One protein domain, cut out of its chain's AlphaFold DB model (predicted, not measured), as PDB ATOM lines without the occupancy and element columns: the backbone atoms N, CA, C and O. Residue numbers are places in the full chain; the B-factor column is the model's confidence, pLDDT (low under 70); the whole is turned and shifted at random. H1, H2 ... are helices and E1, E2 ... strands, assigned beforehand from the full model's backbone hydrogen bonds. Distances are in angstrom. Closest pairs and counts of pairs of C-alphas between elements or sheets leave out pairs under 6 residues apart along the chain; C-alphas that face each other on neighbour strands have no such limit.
ATOM      1  N   PRO A  78      31.871  53.825  12.721       35.88
ATOM      2  CA  PRO A  78      32.434  53.381  13.989       35.88
ATOM      3  C   PRO A  78      33.540  52.355  13.739       35.88
ATOM      4  O   PRO A  78      33.479  51.552  12.803       35.88
ATOM      5  N   CYS A  79      34.574  52.386  14.574       37.59
ATOM      6  CA  CYS A  79      35.726  51.509  14.423       37.59
ATOM      7  C   CYS A  79      35.565  50.220  15.250       37.59
ATOM      8  O   CYS A  79      34.810  50.165  16.219       37.59
ATOM      9  N   ILE A  80      36.303  49.161  14.892       33.38
ATOM     10  CA  ILE A  80      36.211  47.828  15.534       33.38
ATOM     11  C   ILE A  80      36.483  47.876  17.057       33.38
ATOM     12  O   ILE A  80      36.052  46.993  17.803       33.38
ATOM     13  N   LEU A  81      37.162  48.925  17.539       33.19
ATOM     14  CA  LEU A  81      37.384  49.182  18.963       33.19
ATOM     15  C   LEU A  81      36.081  49.459  19.728       33.19
ATOM     16  O   LEU A  81      35.934  48.953  20.840       33.19
ATOM     17  N   ASP A  82      35.127  50.192  19.151       42.44
ATOM     18  CA  ASP A  82      33.891  50.575  19.847       42.44
ATOM     19  C   ASP A  82      32.949  49.383  20.032       42.44
ATOM     20  O   ASP A  82      32.399  49.198  21.117       42.44
ATOM     21  N   LEU A  83      32.853  48.497  19.031       39.19
ATOM     22  CA  LEU A  83      32.084  47.254  19.150       39.19
ATOM     23  C   LEU A  83      32.659  46.349  20.256       39.19
ATOM     24  O   LEU A  83      31.921  45.834  21.095       39.19
ATOM     25  N   ARG A  84      33.994  46.215  20.317       39.78
ATOM     26  CA  ARG A  84      34.676  45.489  21.405       39.78
ATOM     27  C   ARG A  84      34.448  46.147  22.766       39.78
ATOM     28  O   ARG A  84      34.283  45.437  23.754       39.78
ATOM     29  N   ARG A  85      34.412  47.480  22.834       42.12
ATOM     30  CA  ARG A  85      34.176  48.233  24.074       42.12
ATOM     31  C   ARG A  85      32.741  48.069  24.578       42.12
ATOM     32  O   ARG A  85      32.557  47.848  25.770       42.12
ATOM     33  N   ALA A  86      31.755  48.093  23.681       46.06
ATOM     34  CA  ALA A  86      30.359  47.789  23.989       46.06
ATOM     35  C   ALA A  86      30.194  46.355  24.520       46.06
ATOM     36  O   ALA A  86      29.633  46.161  25.597       46.06
ATOM     37  N   ILE A  87      30.774  45.363  23.830       51.94
ATOM     38  CA  ILE A  87      30.774  43.959  24.274       51.94
ATOM     39  C   ILE A  87      31.431  43.818  25.656       51.94
ATOM     40  O   ILE A  87      30.885  43.126  26.511       51.94
ATOM     41  N   HIS A  88      32.553  44.501  25.920       50.12
ATOM     42  CA  HIS A  88      33.218  44.469  27.230       50.12
ATOM     43  C   HIS A  88      32.400  45.119  28.356       50.12
ATOM     44  O   HIS A  88      32.458  44.633  29.485       50.12
ATOM     45  N   LEU A  89      31.650  46.190  28.076       48.81
ATOM     46  CA  LEU A  89      30.776  46.830  29.065       48.81
ATOM     47  C   LEU A  89      29.580  45.931  29.403       48.81
ATOM     48  O   LEU A  89      29.386  45.609  30.573       48.81
ATOM     49  N   LEU A  90      28.876  45.424  28.387       51.44
ATOM     50  CA  LEU A  90      27.765  44.481  28.571       51.44
ATOM     51  C   LEU A  90      28.220  43.195  29.277       51.44
ATOM     52  O   LEU A  90      27.564  42.748  30.212       51.44
ATOM     53  N   SER A  91      29.387  42.647  28.910       53.75
ATOM     54  CA  SER A  91      29.984  41.497  29.611       53.75
ATOM     55  C   SER A  91      30.228  41.778  31.091       53.75
ATOM     56  O   SER A  91      30.113  40.867  31.901       53.75
ATOM     57  N   ARG A  92      30.577  43.018  31.459       53.00
ATOM     58  CA  ARG A  92      30.907  43.386  32.840       53.00
ATOM     59  C   ARG A  92      29.659  43.604  33.693       53.00
ATOM     60  O   ARG A  92      29.639  43.153  34.831       53.00
ATOM     61  N   GLU A  93      28.626  44.243  33.148       54.62
ATOM     62  CA  GLU A  93      27.331  44.387  33.829       54.62
ATOM     63  C   GLU A  93      26.638  43.022  33.982       54.62
ATOM     64  O   GLU A  93      26.176  42.679  35.069       54.62
ATOM     65  N   HIS A  94      26.671  42.182  32.939       56.00
ATOM     66  CA  HIS A  94      26.145  40.815  33.012       56.00
ATOM     67  C   HIS A  94      26.974  39.904  33.929       56.00
ATOM     68  O   HIS A  94      26.385  39.060  34.593       56.00
ATOM     69  N   ALA A  95      28.302  40.057  34.014       54.25
ATOM     70  CA  ALA A  95      29.123  39.260  34.933       54.25
ATOM     71  C   ALA A  95      28.830  39.573  36.410       54.25
ATOM     72  O   ALA A  95      28.829  38.653  37.222       54.25
ATOM     73  N   VAL A  96      28.532  40.832  36.759       54.88
ATOM     74  CA  VAL A  96      28.092  41.195  38.122       54.88
ATOM     75  C   VAL A  96      26.751  40.528  38.444       54.88
ATOM     76  O   VAL A  96      26.655  39.807  39.433       54.88
ATOM     77  N   MET A  97      25.758  40.671  37.558       54.53
ATOM     78  CA  MET A  97      24.443  40.028  37.713       54.53
ATOM     79  C   MET A  97      24.556  38.491  37.790       54.53
ATOM     80  O   MET A  97      23.900  37.864  38.616       54.53
ATOM     81  N   ALA A  98      25.411  37.880  36.963       52.00
ATOM     82  CA  ALA A  98      25.609  36.431  36.915       52.00
ATOM     83  C   ALA A  98      26.351  35.874  38.145       52.00
ATOM     84  O   ALA A  98      26.080  34.752  38.569       52.00
ATOM     85  N   ALA A  99      27.283  36.638  38.724       50.38
ATOM     86  CA  ALA A  99      27.992  36.240  39.940       50.38
ATOM     87  C   ALA A  99      27.051  36.188  41.157       50.38
ATOM     88  O   ALA A  99      27.142  35.267  41.970       50.38
ATOM     89  N   GLU A 100      26.110  37.134  41.248       47.50
ATOM     90  CA  GLU A 100      25.073  37.148  42.287       47.50
ATOM     91  C   GLU A 100      23.972  36.093  42.039       47.50
ATOM     92  O   GLU A 100      23.361  35.609  42.991       47.50
ATOM     93  N   SER A 101      23.753  35.661  40.789       49.12
ATOM     94  CA  SER A 101      22.695  34.707  40.411       49.12
ATOM     95  C   SER A 101      23.093  33.221  40.459       49.12
ATOM     96  O   SER A 101      22.394  32.382  39.892       49.12
ATOM     97  N   SER A 102      24.213  32.854  41.087       48.31
ATOM     98  CA  SER A 102      24.769  31.484  41.004       48.31
ATOM     99  C   SER A 102      23.882  30.361  41.578       48.31
ATOM    100  O   SER A 102      24.107  29.196  41.249       48.31
ATOM    101  N   ASP A 103      22.853  30.705  42.361       52.19
ATOM    102  CA  ASP A 103      21.852  29.787  42.937       52.19
ATOM    103  C   ASP A 103      20.455  29.917  42.273       52.19
ATOM    104  O   ASP A 103      19.476  29.320  42.716       52.19
ATOM    105  N   THR A 104      20.317  30.703  41.193       60.06
ATOM    106  CA  THR A 104      19.045  30.791  40.455       60.06
ATOM    107  C   THR A 104      18.910  29.644  39.457       60.06
ATOM    108  O   THR A 104      19.753  29.469  38.577       60.06
ATOM    109  N   ASP A 105      17.814  28.883  39.537       77.75
ATOM    110  CA  ASP A 105      17.571  27.775  38.604       77.75
ATOM    111  C   ASP A 105      17.360  28.244  37.152       77.75
ATOM    112  O   ASP A 105      17.805  27.578  36.217       77.75
ATOM    113  N   GLY A 106      16.694  29.386  36.956       82.44
ATOM    114  CA  GLY A 106      16.311  29.909  35.640       82.44
ATOM    115  C   GLY A 106      17.478  30.362  34.741       82.44
ATOM    116  O   GLY A 106      18.625  30.427  35.178       82.44
ATOM    117  N   PRO A 107      17.196  30.674  33.462       87.00
ATOM    118  CA  PRO A 107      18.145  31.319  32.556       87.00
ATOM    119  C   PRO A 107      18.339  32.809  32.922       87.00
ATOM    120  O   PRO A 107      17.456  33.394  33.552       87.00
ATOM    121  N   PRO A 108      19.432  33.462  32.478       90.81
ATOM    122  CA  PRO A 108      20.434  32.960  31.540       90.81
ATOM    123  C   PRO A 108      21.496  32.059  32.183       90.81
ATOM    124  O   PRO A 108      22.063  32.381  33.221       90.81
ATOM    125  N   TRP A 109      21.844  30.957  31.515       92.50
ATOM    126  CA  TRP A 109      23.003  30.139  31.883       92.50
ATOM    127  C   TRP A 109      24.169  30.441  30.943       92.50
ATOM    128  O   TRP A 109      24.179  29.987  29.801       92.50
ATOM    129  N   TYR A 110      25.169  31.186  31.406       92.50
ATOM    130  CA  TYR A 110      26.360  31.475  30.605       92.50
ATOM    131  C   TYR A 110      27.436  30.390  30.749       92.50
ATOM    132  O   TYR A 110      27.587  29.768  31.800       92.50
ATOM    133  N   ALA A 111      28.211  30.174  29.685       93.00
ATOM    134  CA  ALA A 111      29.537  29.587  29.813       93.00
ATOM    135  C   ALA A 111      30.503  30.698  30.249       93.00
ATOM    136  O   ALA A 111      30.464  31.791  29.686       93.00
ATOM    137  N   MET A 112      31.347  30.420  31.242       92.75
ATOM    138  CA  MET A 112      32.330  31.364  31.781       92.75
ATOM    139  C   MET A 112      33.734  30.762  31.709       92.75
ATOM    140  O   MET A 112      33.888  29.547  31.854       92.75
ATOM    141  N   ASP A 113      34.746  31.605  31.518       92.69
ATOM    142  CA  ASP A 113      36.150  31.237  31.728       92.69
ATOM    143  C   ASP A 113      36.565  31.344  33.212       92.69
ATOM    144  O   ASP A 113      35.767  31.668  34.095       92.69
ATOM    145  N   SER A 114      37.838  31.059  33.498       92.50
ATOM    146  CA  SER A 114      38.425  31.157  34.842       92.50
ATOM    147  C   SER A 114      38.517  32.585  35.397       92.50
ATOM    148  O   SER A 114      38.828  32.743  36.576       92.50
ATOM    149  N   GLU A 115      38.268  33.612  34.580       92.19
ATOM    150  CA  GLU A 115      38.200  35.020  34.995       92.19
ATOM    151  C   GLU A 115      36.744  35.477  35.228       92.19
ATOM    152  O   GLU A 115      36.504  36.629  35.591       92.19
ATOM    153  N   GLY A 116      35.760  34.582  35.050       88.38
ATOM    154  CA  GLY A 116      34.332  34.877  35.202       88.38
ATOM    155  C   GLY A 116      33.720  35.617  34.009       88.38
ATOM    156  O   GLY A 116      32.636  36.190  34.130       88.38
ATOM    157  N   LYS A 117      34.401  35.634  32.859       90.62
ATOM    158  CA  LYS A 117      33.949  36.315  31.642       90.62
ATOM    159  C   LYS A 117      33.168  35.358  30.738       90.62
ATOM    160  O   LYS A 117      33.537  34.199  30.561       90.62
ATOM    161  N   ILE A 118      32.106  35.883  30.122       91.44
ATOM    162  CA  ILE A 118      31.210  35.134  29.231       91.44
ATOM    163  C   ILE A 118      31.964  34.642  27.985       91.44
ATOM    164  O   ILE A 118      32.541  35.426  27.225       91.44
ATOM    165  N   LEU A 119      31.894  33.333  27.753       92.56
ATOM    166  CA  LEU A 119      32.374  32.656  26.554       92.56
ATOM    167  C   LEU A 119      31.213  32.511  25.560       92.56
ATOM    168  O   LEU A 119      30.408  31.588  25.642       92.56
ATOM    169  N   PHE A 120      31.122  33.463  24.630       90.38
ATOM    170  CA  PHE A 120      29.980  33.644  23.721       90.38
ATOM    171  C   PHE A 120      29.698  32.455  22.784       90.38
ATOM    172  O   PHE A 120      28.562  32.298  22.352       90.38
ATOM    173  N   GLU A 121      30.701  31.628  22.484       91.44
ATOM    174  CA  GLU A 121      30.605  30.477  21.567       91.44
ATOM    175  C   GLU A 121      30.499  29.128  22.310       91.44
ATOM    176  O   GLU A 121      30.331  28.088  21.683       91.44
ATOM    177  N   GLU A 122      30.582  29.118  23.645       94.31
ATOM    178  CA  GLU A 122      30.656  27.885  24.436       94.31
ATOM    179  C   GLU A 122      29.309  27.434  25.010       94.31
ATOM    180  O   GLU A 122      28.488  28.227  25.482       94.31
ATOM    181  N   ILE A 123      29.106  26.113  25.054       96.12
ATOM    182  CA  ILE A 123      27.924  25.522  25.693       96.12
ATOM    183  C   ILE A 123      28.165  25.434  27.214       96.12
ATOM    184  O   ILE A 123      29.160  24.828  27.637       96.12
ATOM    185  N   PRO A 124      27.259  25.972  28.059       95.88
ATOM    186  CA  PRO A 124      27.367  25.912  29.515       95.88
ATOM    187  C   PRO A 124      27.539  24.486  30.042       95.88
ATOM    188  O   PRO A 124      26.851  23.556  29.610       95.88
ATOM    189  N   GLN A 125      28.389  24.309  31.057       94.88
ATOM    190  CA  GLN A 125      28.661  22.980  31.616       94.88
ATOM    191  C   GLN A 125      27.411  22.320  32.230       94.88
ATOM    192  O   GLN A 125      27.315  21.094  32.237       94.88
ATOM    193  N   ARG A 126      26.421  23.109  32.680       94.50
ATOM    194  CA  ARG A 126      25.107  22.629  33.157       94.50
ATOM    195  C   ARG A 126      24.242  22.021  32.038       94.50
ATOM    196  O   ARG A 126      23.467  21.111  32.310       94.50
ATOM    197  N   LEU A 127      24.412  22.458  30.783       95.81
ATOM    198  CA  LEU A 127      23.808  21.815  29.607       95.81
ATOM    199  C   LEU A 127      24.635  20.610  29.142       95.81
ATOM    200  O   LEU A 127      24.075  19.527  28.989       95.81
ATOM    201  N   LYS A 128      25.967  20.747  29.022       96.19
ATOM    202  CA  LYS A 128      26.883  19.627  28.698       96.19
ATOM    203  C   LYS A 128      26.745  18.441  29.670       96.19
ATOM    204  O   LYS A 128      27.055  17.303  29.316       96.19
ATOM    205  N   SER A 129      26.301  18.684  30.907       96.25
ATOM    206  CA  SER A 129      26.093  17.658  31.931       96.25
ATOM    207  C   SER A 129      24.651  17.157  32.086       96.25
ATOM    208  O   SER A 129      24.473  16.154  32.780       96.25
ATOM    209  N   HIS A 130      23.657  17.792  31.446       96.69
ATOM    210  CA  HIS A 130      22.227  17.570  31.714       96.69
ATOM    211  C   HIS A 130      21.795  16.111  31.455       96.69
ATOM    212  O   HIS A 130      22.142  15.556  30.405       96.69
ATOM    213  N   PRO A 131      21.054  15.469  32.388       96.62
ATOM    214  CA  PRO A 131      20.773  14.034  32.330       96.62
ATOM    215  C   PRO A 131      20.022  13.620  31.062       96.62
ATOM    216  O   PRO A 131      20.426  12.665  30.403       96.62
ATOM    217  N   GLU A 132      18.987  14.364  30.674       96.94
ATOM    218  CA  GLU A 132      18.148  14.039  29.512       96.94
ATOM    219  C   GLU A 132      18.917  14.212  28.206       96.94
ATOM    220  O   GLU A 132      18.805  13.378  27.311       96.94
ATOM    221  N   LEU A 133      19.739  15.261  28.097       97.12
ATOM    222  CA  LEU A 133      20.541  15.493  26.895       97.12
ATOM    223  C   LEU A 133      21.566  14.368  26.709       97.12
ATOM    224  O   LEU A 133      21.653  13.802  25.620       97.12
ATOM    225  N   LYS A 134      22.252  13.957  27.785       97.12
ATOM    226  CA  LYS A 134      23.148  12.789  27.773       97.12
ATOM    227  C   LYS A 134      22.417  11.491  27.433       97.12
ATOM    228  O   LYS A 134      22.864  10.762  26.553       97.12
ATOM    229  N   GLN A 135      21.285  11.217  28.083       96.94
ATOM    230  CA  GLN A 135      20.474  10.015  27.854       96.94
ATOM    231  C   GLN A 135      19.966   9.917  26.405       96.94
ATOM    232  O   GLN A 135      19.863   8.821  25.859       96.94
ATOM    233  N   ARG A 136      19.664  11.058  25.775       95.62
ATOM    234  CA  ARG A 136      19.134  11.163  24.403       95.62
ATOM    235  C   ARG A 136      20.216  11.355  23.329       95.62
ATOM    236  O   ARG A 136      19.863  11.534  22.161       95.62
ATOM    237  N   GLY A 137      21.498  11.363  23.711       96.12
ATOM    238  CA  GLY A 137      22.629  11.600  22.806       96.12
ATOM    239  C   GLY A 137      22.643  12.994  22.163       96.12
ATOM    240  O   GLY A 137      23.096  13.140  21.030       96.12
ATOM    241  N   ILE A 138      22.094  14.012  22.834       97.00
ATOM    242  CA  ILE A 138      21.996  15.384  22.317       97.00
ATOM    243  C   ILE A 138      23.271  16.153  22.669       97.00
ATOM    244  O   ILE A 138      23.409  16.685  23.772       97.00
ATOM    245  N   THR A 139      24.183  16.242  21.704       96.94
ATOM    246  CA  THR A 139      25.349  17.131  21.763       96.94
ATOM    247  C   THR A 139      24.995  18.475  21.135       96.94
ATOM    248  O   THR A 139      24.772  18.563  19.929       96.94
ATOM    249  N   LEU A 140      24.943  19.517  21.963       97.19
ATOM    250  CA  LEU A 140      24.821  20.904  21.516       97.19
ATOM    251  C   LEU A 140      26.184  21.423  21.044       97.19
ATOM    252  O   LEU A 140      27.209  21.049  21.618       97.19
ATOM    253  N   THR A 141      26.182  22.289  20.035       95.94
ATOM    254  CA  THR A 141      27.394  22.884  19.447       95.94
ATOM    255  C   THR A 141      27.321  24.399  19.326       95.94
ATOM    256  O   THR A 141      28.323  25.053  19.580       95.94
ATOM    257  N   ASP A 142      26.149  24.961  19.015       93.25
ATOM    258  CA  ASP A 142      26.020  26.369  18.624       93.25
ATOM    259  C   ASP A 142      24.986  27.113  19.498       93.25
ATOM    260  O   ASP A 142      23.872  26.615  19.687       93.25
ATOM    261  N   PRO A 143      25.286  28.310  20.036       93.19
ATOM    262  CA  PRO A 143      24.300  29.140  20.725       93.19
ATOM    263  C   PRO A 143      23.473  29.981  19.737       93.19
ATOM    264  O   PRO A 143      23.994  30.873  19.074       93.19
ATOM    265  N   LEU A 144      22.153  29.766  19.696       89.50
ATOM    266  CA  LEU A 144      21.219  30.598  18.916       89.50
ATOM    267  C   LEU A 144      20.808  31.874  19.664       89.50
ATOM    268  O   LEU A 144      20.593  32.920  19.057       89.50
ATOM    269  N   LYS A 145      20.702  31.790  20.995       89.50
ATOM    270  CA  LYS A 145      20.507  32.926  21.904       89.50
ATOM    271  C   LYS A 145      21.314  32.657  23.170       89.50
ATOM    272  O   LYS A 145      20.899  31.870  24.018       89.50
ATOM    273  N   ILE A 146      22.482  33.285  23.275       89.88
ATOM    274  CA  ILE A 146      23.485  33.024  24.321       89.88
ATOM    275  C   ILE A 146      22.866  33.207  25.715       89.88
ATOM    276  O   ILE A 146      22.325  34.266  26.027       89.88
ATOM    277  N   GLY A 147      22.938  32.163  26.543       92.00
ATOM    278  CA  GLY A 147      22.299  32.093  27.860       92.00
ATOM    279  C   GLY A 147      20.949  31.366  27.881       92.00
ATOM    280  O   GLY A 147      20.510  30.953  28.950       92.00
ATOM    281  N   PHE A 148      20.294  31.180  26.729       93.62
ATOM    282  CA  PHE A 148      18.890  30.750  26.653       93.62
ATOM    283  C   PHE A 148      18.643  29.584  25.695       93.62
ATOM    284  O   PHE A 148      17.939  28.645  26.063       93.62
ATOM    285  N   VAL A 149      19.158  29.644  24.461       94.44
ATOM    286  CA  VAL A 149      18.816  28.693  23.390       94.44
ATOM    287  C   VAL A 149      20.041  28.280  22.587       94.44
ATOM    288  O   VAL A 149      20.841  29.119  22.170       94.44
ATOM    289  N   TYR A 150      20.143  26.979  22.347       95.69
ATOM    290  CA  TYR A 150      21.284  26.297  21.750       95.69
ATOM    291  C   TYR A 150      20.807  25.273  20.715       95.69
ATOM    292  O   TYR A 150      19.670  24.808  20.785       95.69
ATOM    293  N   ASP A 151      21.668  24.902  19.777       95.12
ATOM    294  CA  ASP A 151      21.383  23.969  18.685       95.12
ATOM    295  C   ASP A 151      22.384  22.808  18.671       95.12
ATOM    296  O   ASP A 151      23.518  22.918  19.151       95.12
ATOM    297  N   THR A 152      21.957  21.683  18.111       96.19
ATOM    298  CA  THR A 152      22.848  20.612  17.651       96.19
ATOM    299  C   THR A 152      23.516  20.997  16.336       96.19
ATOM    300  O   THR A 152      22.933  21.740  15.548       96.19
ATOM    301  N   TYR A 153      24.655  20.376  16.035       91.56
ATOM    302  CA  TYR A 153      25.385  20.603  14.790       91.56
ATOM    303  C   TYR A 153      24.484  20.485  13.553       91.56
ATOM    304  O   TYR A 153      23.826  19.465  13.345       91.56
ATOM    305  N   SER A 154      24.472  21.523  12.715       81.94
ATOM    306  CA  SER A 154      23.490  21.694  11.633       81.94
ATOM    307  C   SER A 154      23.519  20.606  10.552       81.94
ATOM    308  O   SER A 154      22.510  20.396   9.880       81.94
ATOM    309  N   LEU A 155      24.639  19.884  10.408       84.75
ATOM    310  CA  LEU A 155      24.782  18.746   9.489       84.75
ATOM    311  C   LEU A 155      24.339  17.399  10.094       84.75
ATOM    312  O   LEU A 155      24.362  16.379   9.405       84.75
ATOM    313  N   HIS A 156      23.948  17.354  11.370       86.94
ATOM    314  CA  HIS A 156      23.382  16.160  11.994       86.94
ATOM    315  C   HIS A 156      21.850  16.193  11.940       86.94
ATOM    316  O   HIS A 156      21.204  17.164  12.333       86.94
ATOM    317  N   ARG A 157      21.252  15.095  11.462       87.19
ATOM    318  CA  ARG A 157      19.800  14.896  11.431       87.19
ATOM    319  C   ARG A 157      19.373  13.833  12.463       87.19
ATOM    320  O   ARG A 157      20.047  12.810  12.570       87.19
ATOM    321  N   PRO A 158      18.253  14.027  13.191       90.38
ATOM    322  CA  PRO A 158      17.444  15.244  13.249       90.38
ATOM    323  C   PRO A 158      18.159  16.367  14.012       90.38
ATOM    324  O   PRO A 158      18.659  16.154  15.117       90.38
ATOM    325  N   ARG A 159      18.139  17.573  13.440       93.00
ATOM    326  CA  ARG A 159      18.624  18.801  14.085       93.00
ATOM    327  C   ARG A 159      17.672  19.167  15.229       93.00
ATOM    328  O   ARG A 159      16.454  19.144  15.035       93.00
ATOM    329  N   ARG A 160      18.194  19.481  16.413       95.38
ATOM    330  CA  ARG A 160      17.425  19.757  17.637       95.38
ATOM    331  C   ARG A 160      17.900  21.045  18.298       95.38
ATOM    332  O   ARG A 160      19.058  21.161  18.684       95.38
ATOM    333  N   VAL A 161      16.957  21.942  18.537       95.44
ATOM    334  CA  VAL A 161      17.152  23.146  19.337       95.44
ATOM    335  C   VAL A 161      16.694  22.879  20.770       95.44
ATOM    336  O   VAL A 161      15.642  22.279  21.009       95.44
ATOM    337  N   VAL A 162      17.497  23.329  21.731       96.88
ATOM    338  CA  VAL A 162      17.256  23.202  23.168       96.88
ATOM    339  C   VAL A 162      17.192  24.591  23.793       96.88
ATOM    340  O   VAL A 162      18.171  25.337  23.769       96.88
ATOM    341  N   LYS A 163      16.036  24.927  24.372       96.00
ATOM    342  CA  LYS A 163      15.811  26.161  25.140       96.00
ATOM    343  C   LYS A 163      15.778  25.858  26.636       96.00
ATOM    344  O   LYS A 163      15.107  24.922  27.059       96.00
ATOM    345  N   ILE A 164      16.464  26.660  27.441       95.44
ATOM    346  CA  ILE A 164      16.325  26.668  28.901       95.44
ATOM    347  C   ILE A 164      15.031  27.420  29.230       95.44
ATOM    348  O   ILE A 164      14.886  28.578  28.837       95.44
ATOM    349  N   LEU A 165      14.085  26.780  29.922       92.19
ATOM    350  CA  LEU A 165      12.840  27.440  30.334       92.19
ATOM    351  C   LEU A 165      13.048  28.215  31.638       92.19
ATOM    352  O   LEU A 165      13.754  27.752  32.539       92.19
ATOM    353  N   ASN A 166      12.399  29.373  31.769       88.75
ATOM    354  CA  ASN A 166      12.346  30.090  33.039       88.75
ATOM    355  C   ASN A 166      11.298  29.450  33.968       88.75
ATOM    356  O   ASN A 166      10.098  29.519  33.700       88.75
ATOM    357  N   THR A 167      11.760  28.860  35.074       87.62
ATOM    358  CA  THR A 167      10.930  28.229  36.118       87.62
ATOM    359  C   THR A 167      10.057  29.213  36.896       87.62
ATOM    360  O   THR A 167       9.122  28.778  37.562       87.62
ATOM    361  N   GLN A 168      10.330  30.517  36.800       86.31
ATOM    362  CA  GLN A 168       9.562  31.590  37.440       86.31
ATOM    363  C   GLN A 168       8.521  32.235  36.503       86.31
ATOM    364  O   GLN A 168       7.864  33.196  36.892       86.31
ATOM    365  N   SER A 169       8.370  31.731  35.271       84.31
ATOM    366  CA  SER A 169       7.439  32.265  34.267       84.31
ATOM    367  C   SER A 169       6.352  31.261  33.877       84.31
ATOM    368  O   SER A 169       6.517  30.047  34.007       84.31
ATOM    369  N   GLU A 170       5.264  31.770  33.304       85.25
ATOM    370  CA  GLU A 170       4.159  30.964  32.772       85.25
ATOM    371  C   GLU A 170       4.539  30.179  31.499       85.25
ATOM    372  O   GLU A 170       3.769  29.324  31.066       85.25
ATOM    373  N   GLU A 171       5.732  30.399  30.918       87.50
ATOM    374  CA  GLU A 171       6.182  29.759  29.669       87.50
ATOM    375  C   GLU A 171       6.050  28.230  29.715       87.50
ATOM    376  O   GLU A 171       5.595  27.606  28.755       87.50
ATOM    377  N   ARG A 172       6.399  27.617  30.854       89.25
ATOM    378  CA  ARG A 172       6.242  26.172  31.035       89.25
ATOM    379  C   ARG A 172       4.771  25.750  30.964       89.25
ATOM    380  O   ARG A 172       4.471  24.782  30.278       89.25
ATOM    381  N   ALA A 173       3.876  26.452  31.657       88.06
ATOM    382  CA  ALA A 173       2.451  26.118  31.691       88.06
ATOM    383  C   ALA A 173       1.791  26.312  30.317       88.06
ATOM    384  O   ALA A 173       0.979  25.486  29.904       88.06
ATOM    385  N   ILE A 174       2.210  27.347  29.579       87.31
ATOM    386  CA  ILE A 174       1.841  27.567  28.177       87.31
ATOM    387  C   ILE A 174       2.261  26.358  27.327       87.31
ATOM    388  O   ILE A 174       1.436  25.820  26.596       87.31
ATOM    389  N   TYR A 175       3.493  25.860  27.455       90.19
ATOM    390  CA  TYR A 175       3.930  24.669  26.717       90.19
ATOM    391  C   TYR A 175       3.258  23.364  27.157       90.19
ATOM    392  O   TYR A 175       2.870  22.567  26.299       90.19
ATOM    393  N   ASP A 176       3.086  23.144  28.462       90.25
ATOM    394  CA  ASP A 176       2.356  21.991  28.998       90.25
ATOM    395  C   ASP A 176       0.900  21.992  28.463       90.25
ATOM    396  O   ASP A 176       0.397  20.929  28.095       90.25
ATOM    397  N   LEU A 177       0.253  23.158  28.297       89.81
ATOM    398  CA  LEU A 177      -1.048  23.312  27.618       89.81
ATOM    399  C   LEU A 177      -0.966  23.027  26.109       89.81
ATOM    400  O   LEU A 177      -1.673  22.152  25.612       89.81
ATOM    401  N   LEU A 178      -0.087  23.713  25.375       88.88
ATOM    402  CA  LEU A 178       0.054  23.561  23.920       88.88
ATOM    403  C   LEU A 178       0.355  22.112  23.506       88.88
ATOM    404  O   LEU A 178      -0.157  21.642  22.489       88.88
ATOM    405  N   SER A 179       1.120  21.375  24.317       88.88
ATOM    406  CA  SER A 179       1.454  19.963  24.075       88.88
ATOM    407  C   SER A 179       0.252  19.005  24.128       88.88
ATOM    408  O   SER A 179       0.320  17.908  23.571       88.88
ATOM    409  N   GLN A 180      -0.866  19.413  24.741       90.38
ATOM    410  CA  GLN A 180      -2.106  18.624  24.794       90.38
ATOM    411  C   GLN A 180      -2.875  18.661  23.461       90.38
ATOM    412  O   GLN A 180      -3.713  17.796  23.199       90.38
ATOM    413  N   HIS A 181      -2.574  19.626  22.585       87.81
ATOM    414  CA  HIS A 181      -3.214  19.766  21.280       87.81
ATOM    415  C   HIS A 181      -2.457  18.975  20.207       87.81
ATOM    416  O   HIS A 181      -1.426  19.404  19.691       87.81
ATOM    417  N   GLY A 182      -3.005  17.810  19.852       76.88
ATOM    418  CA  GLY A 182      -2.419  16.905  18.862       76.88
ATOM    419  C   GLY A 182      -2.308  17.489  17.445       76.88
ATOM    420  O   GLY A 182      -3.018  18.424  17.068       76.88
ATOM    421  N   LEU A 183      -1.453  16.857  16.630       69.69
ATOM    422  CA  LEU A 183      -0.994  17.312  15.303       69.69
ATOM    423  C   LEU A 183      -2.095  17.598  14.255       69.69
ATOM    424  O   LEU A 183      -1.806  18.178  13.215       69.69
ATOM    425  N   ALA A 184      -3.338  17.165  14.488       69.12
ATOM    426  CA  ALA A 184      -4.472  17.395  13.586       69.12
ATOM    427  C   ALA A 184      -5.195  18.740  13.818       69.12
ATOM    428  O   ALA A 184      -6.026  19.137  12.997       69.12
ATOM    429  N   SER A 185      -4.911  19.413  14.935       80.69
ATOM    430  CA  SER A 185      -5.496  20.709  15.294       80.69
ATOM    431  C   SER A 185      -4.938  21.864  14.449       80.69
ATOM    432  O   SER A 185      -3.964  21.711  13.714       80.69
ATOM    433  N   THR A 186      -5.532  23.051  14.590       82.75
ATOM    434  CA  THR A 186      -4.946  24.326  14.138       82.75
ATOM    435  C   THR A 186      -3.841  24.825  15.082       82.75
ATOM    436  O   THR A 186      -3.493  26.000  15.062       82.75
ATOM    437  N   ASN A 187      -3.280  23.948  15.931       83.62
ATOM    438  CA  ASN A 187      -2.169  24.300  16.800       83.62
ATOM    439  C   ASN A 187      -0.942  24.618  15.961       83.62
ATOM    440  O   ASN A 187      -0.251  23.722  15.475       83.62
ATOM    441  N   HIS A 188      -0.665  25.907  15.826       84.06
ATOM    442  CA  HIS A 188       0.490  26.385  15.099       84.06
ATOM    443  C   HIS A 188       1.596  26.826  16.056       84.06
ATOM    444  O   HIS A 188       2.230  27.846  15.839       84.06
ATOM    445  N   THR A 189       1.879  25.983  17.063       85.56
ATOM    446  CA  THR A 189       3.024  26.057  17.996       85.56
ATOM    447  C   THR A 189       3.933  24.812  17.923       85.56
ATOM    448  O   THR A 189       3.545  23.828  17.297       85.56
ATOM    449  N   VAL A 190       5.157  24.824  18.489       86.81
ATOM    450  CA  VAL A 190       6.157  23.772  18.169       86.81
ATOM    451  C   VAL A 190       5.739  22.412  18.647       86.81
ATOM    452  O   VAL A 190       5.400  22.278  19.825       86.81
ATOM    453  N   PRO A 191       5.963  21.367  17.830       87.31
ATOM    454  CA  PRO A 191       6.275  20.074  18.397       87.31
ATOM    455  C   PRO A 191       7.540  20.177  19.259       87.31
ATOM    456  O   PRO A 191       8.675  20.114  18.786       87.31
ATOM    457  N   CYS A 192       7.322  20.339  20.552       91.94
ATOM    458  CA  CYS A 192       8.336  20.463  21.579       91.94
ATOM    459  C   CYS A 192       8.137  19.371  22.634       91.94
ATOM    460  O   CYS A 192       7.116  18.685  22.666       91.94
ATOM    461  N   GLU A 193       9.137  19.179  23.482       93.62
ATOM    462  CA  GLU A 193       9.055  18.296  24.642       93.62
ATOM    463  C   GLU A 193       9.742  18.984  25.823       93.62
ATOM    464  O   GLU A 193      10.844  19.505  25.661       93.62
ATOM    465  N   ILE A 194       9.107  18.986  26.996       95.06
ATOM    466  CA  ILE A 194       9.699  19.504  28.235       95.06
ATOM    467  C   ILE A 194      10.390  18.347  28.965       95.06
ATOM    468  O   ILE A 194       9.773  17.306  29.211       95.06
ATOM    469  N   THR A 195      11.662  18.517  29.336       95.62
ATOM    470  CA  THR A 195      12.395  17.512  30.120       95.62
ATOM    471  C   THR A 195      11.780  17.306  31.501       95.62
ATOM    472  O   THR A 195      11.338  18.252  32.156       95.62
ATOM    473  N   ARG A 196      11.779  16.052  31.971       92.25
ATOM    474  CA  ARG A 196      11.175  15.672  33.262       92.25
ATOM    475  C   ARG A 196      12.199  15.471  34.374       92.25
ATOM    476  O   ARG A 196      11.817  15.464  35.539       92.25
ATOM    477  N   THR A 197      13.477  15.319  34.029       92.00
ATOM    478  CA  THR A 197      14.579  15.206  34.992       92.00
ATOM    479  C   THR A 197      15.610  16.323  34.805       92.00
ATOM    480  O   THR A 197      15.857  16.791  33.692       92.00
ATOM    481  N   GLY A 198      16.199  16.778  35.916       91.31
ATOM    482  CA  GLY A 198      17.000  18.005  35.951       91.31
ATOM    483  C   GLY A 198      16.136  19.267  35.829       91.31
ATOM    484  O   GLY A 198      14.960  19.266  36.183       91.31
ATOM    485  N   HIS A 199      16.725  20.349  35.316       94.25
ATOM    486  CA  HIS A 199      15.995  21.584  34.997       94.25
ATOM    487  C   HIS A 199      15.049  21.379  33.799       94.25
ATOM    488  O   HIS A 199      15.433  20.633  32.889       94.25
ATOM    489  N   PRO A 200      13.876  22.045  33.731       95.19
ATOM    490  CA  PRO A 200      13.035  22.050  32.536       95.19
ATOM    491  C   PRO A 200      13.730  22.744  31.352       95.19
ATOM    492  O   PRO A 200      13.883  23.964  31.287       95.19
ATOM    493  N   LEU A 201      14.129  21.931  30.384       96.50
ATOM    494  CA  LEU A 201      14.568  22.315  29.054       96.50
ATOM    495  C   LEU A 201      13.463  21.962  28.060       96.50
ATOM    496  O   LEU A 201      12.783  20.947  28.211       96.50
ATOM    497  N   LEU A 202      13.333  22.763  27.013       95.75
ATOM    498  CA  LEU A 202      12.456  22.497  25.888       95.75
ATOM    499  C   LEU A 202      13.264  21.951  24.708       95.75
ATOM    500  O   LEU A 202      14.152  22.641  24.206       95.75
ATOM    501  N   ILE A 203      12.939  20.743  24.246       96.12
ATOM    502  CA  ILE A 203      13.597  20.066  23.120       96.12
ATOM    503  C   ILE A 203      12.675  20.101  21.890       96.12
ATOM    504  O   ILE A 203      11.690  19.358  21.787       96.12
ATOM    505  N   MET A 204      13.016  20.954  20.927       94.62
ATOM    506  CA  MET A 204      12.267  21.182  19.685       94.62
ATOM    507  C   MET A 204      13.142  20.881  18.452       94.62
ATOM    508  O   MET A 204      14.367  20.842  18.572       94.62
ATOM    509  N   PRO A 205      12.574  20.605  17.268       92.44
ATOM    510  CA  PRO A 205      13.368  20.439  16.054       92.44
ATOM    511  C   PRO A 205      13.978  21.775  15.604       92.44
ATOM    512  O   PRO A 205      13.371  22.836  15.754       92.44
ATOM    513  N   GLY A 206      15.185  21.721  15.045       90.19
ATOM    514  CA  GLY A 206      15.891  22.898  14.540       90.19
ATOM    515  C   GLY A 206      15.445  23.271  13.133       90.19
ATOM    516  O   GLY A 206      15.926  22.701  12.154       90.19
TER     517      GLY A 206
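What this domain is: This is residues 78 to 206 of the 358 residues of an uncharacterized protein of Trametes coccinea BRFM310 (UniProt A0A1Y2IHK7). A small, strongly twisted sheet of four strands, E1 to E4, lies between two outlying helices, the long H1 towards one end of the longest axis and the shorter H4 towards the other, with long loops linking them to the rest. Residues 78 to 87, of which 80 to 87 belong to H1, stick out from the body, while the two small helices H2 and H3 only graze the sheet. The printed part has 129 residues with four named helices and four named strands, in the order H1 H2 H3 E1 E2 E3 H4 E4; the sheet's order is E1 E2 E3 E4, all antiparallel. The class is mixed, helices and strands, with under half of the residues in named elements. The whole is only just compact, close to loose, with a radius of gyration of the C-alphas of 16.6 A, and elongated, spanning 53 by 34 by 31 A.

Where its parts are: H1, residues 80 to 100, begins with C-alpha 80 at (36.211, 47.828, 15.534) and is 30.9 A long. H2 is residues 125 to 128, 4.8 A, and H3 residues 131 to 135, 6.0 A. E1 is residues 140 to 145, 12.8 A, with C-alpha 140 at (24.821, 20.904, 21.516). E2 is residues 149 to 152, 10.7 A, and E3 residues 160 to 164, 13.3 A. H4 is residues 171 to 178, 10.4 A. E4, residues 201 to 205, 13.2 A, ends with C-alpha 205 at (13.368, 20.439, 16.054).

How they stand to each other: E1, E2 and E3 form a meander, each strand the antiparallel neighbour of the one before. The hairpin E1 and E2 has N 151 and O 142 at 2.8 A; the hairpin E2 and E3 has N 162 and O 150 at 2.8 A. E4 is the antiparallel neighbour of E3, at 156 degrees between directions, with N 161 and O 204 at 2.8 A. E1 and E4 are the edge strands. Residues 193 to 194 pair antiparallel with residues 202 to 203 of E4. H2 grazes the sheet with residues 127 to 128, H3 with residues 132 to 133. H2 and H3 are close but not clearly touching, the closest C-alphas, of Leu 127 and Leu 133, being 7.6 A apart. H1 and H4 are not on the sheet, and are apart from each other. In H1, H3 and H4 every O i to N i+4 pair is within hydrogen-bond range; H2 is too short for one.

The domain as a whole: The two C-alphas farthest apart, of Leu 81 and Ala 184, are 52.8 A apart. The printed part has no cut. The links H1 to H2, 24 residues, and H4 to E4, 22 residues, are long. Mean pLDDT of the printed part is 82.0; residues 78 to 104 and 183 to 184 are under 70.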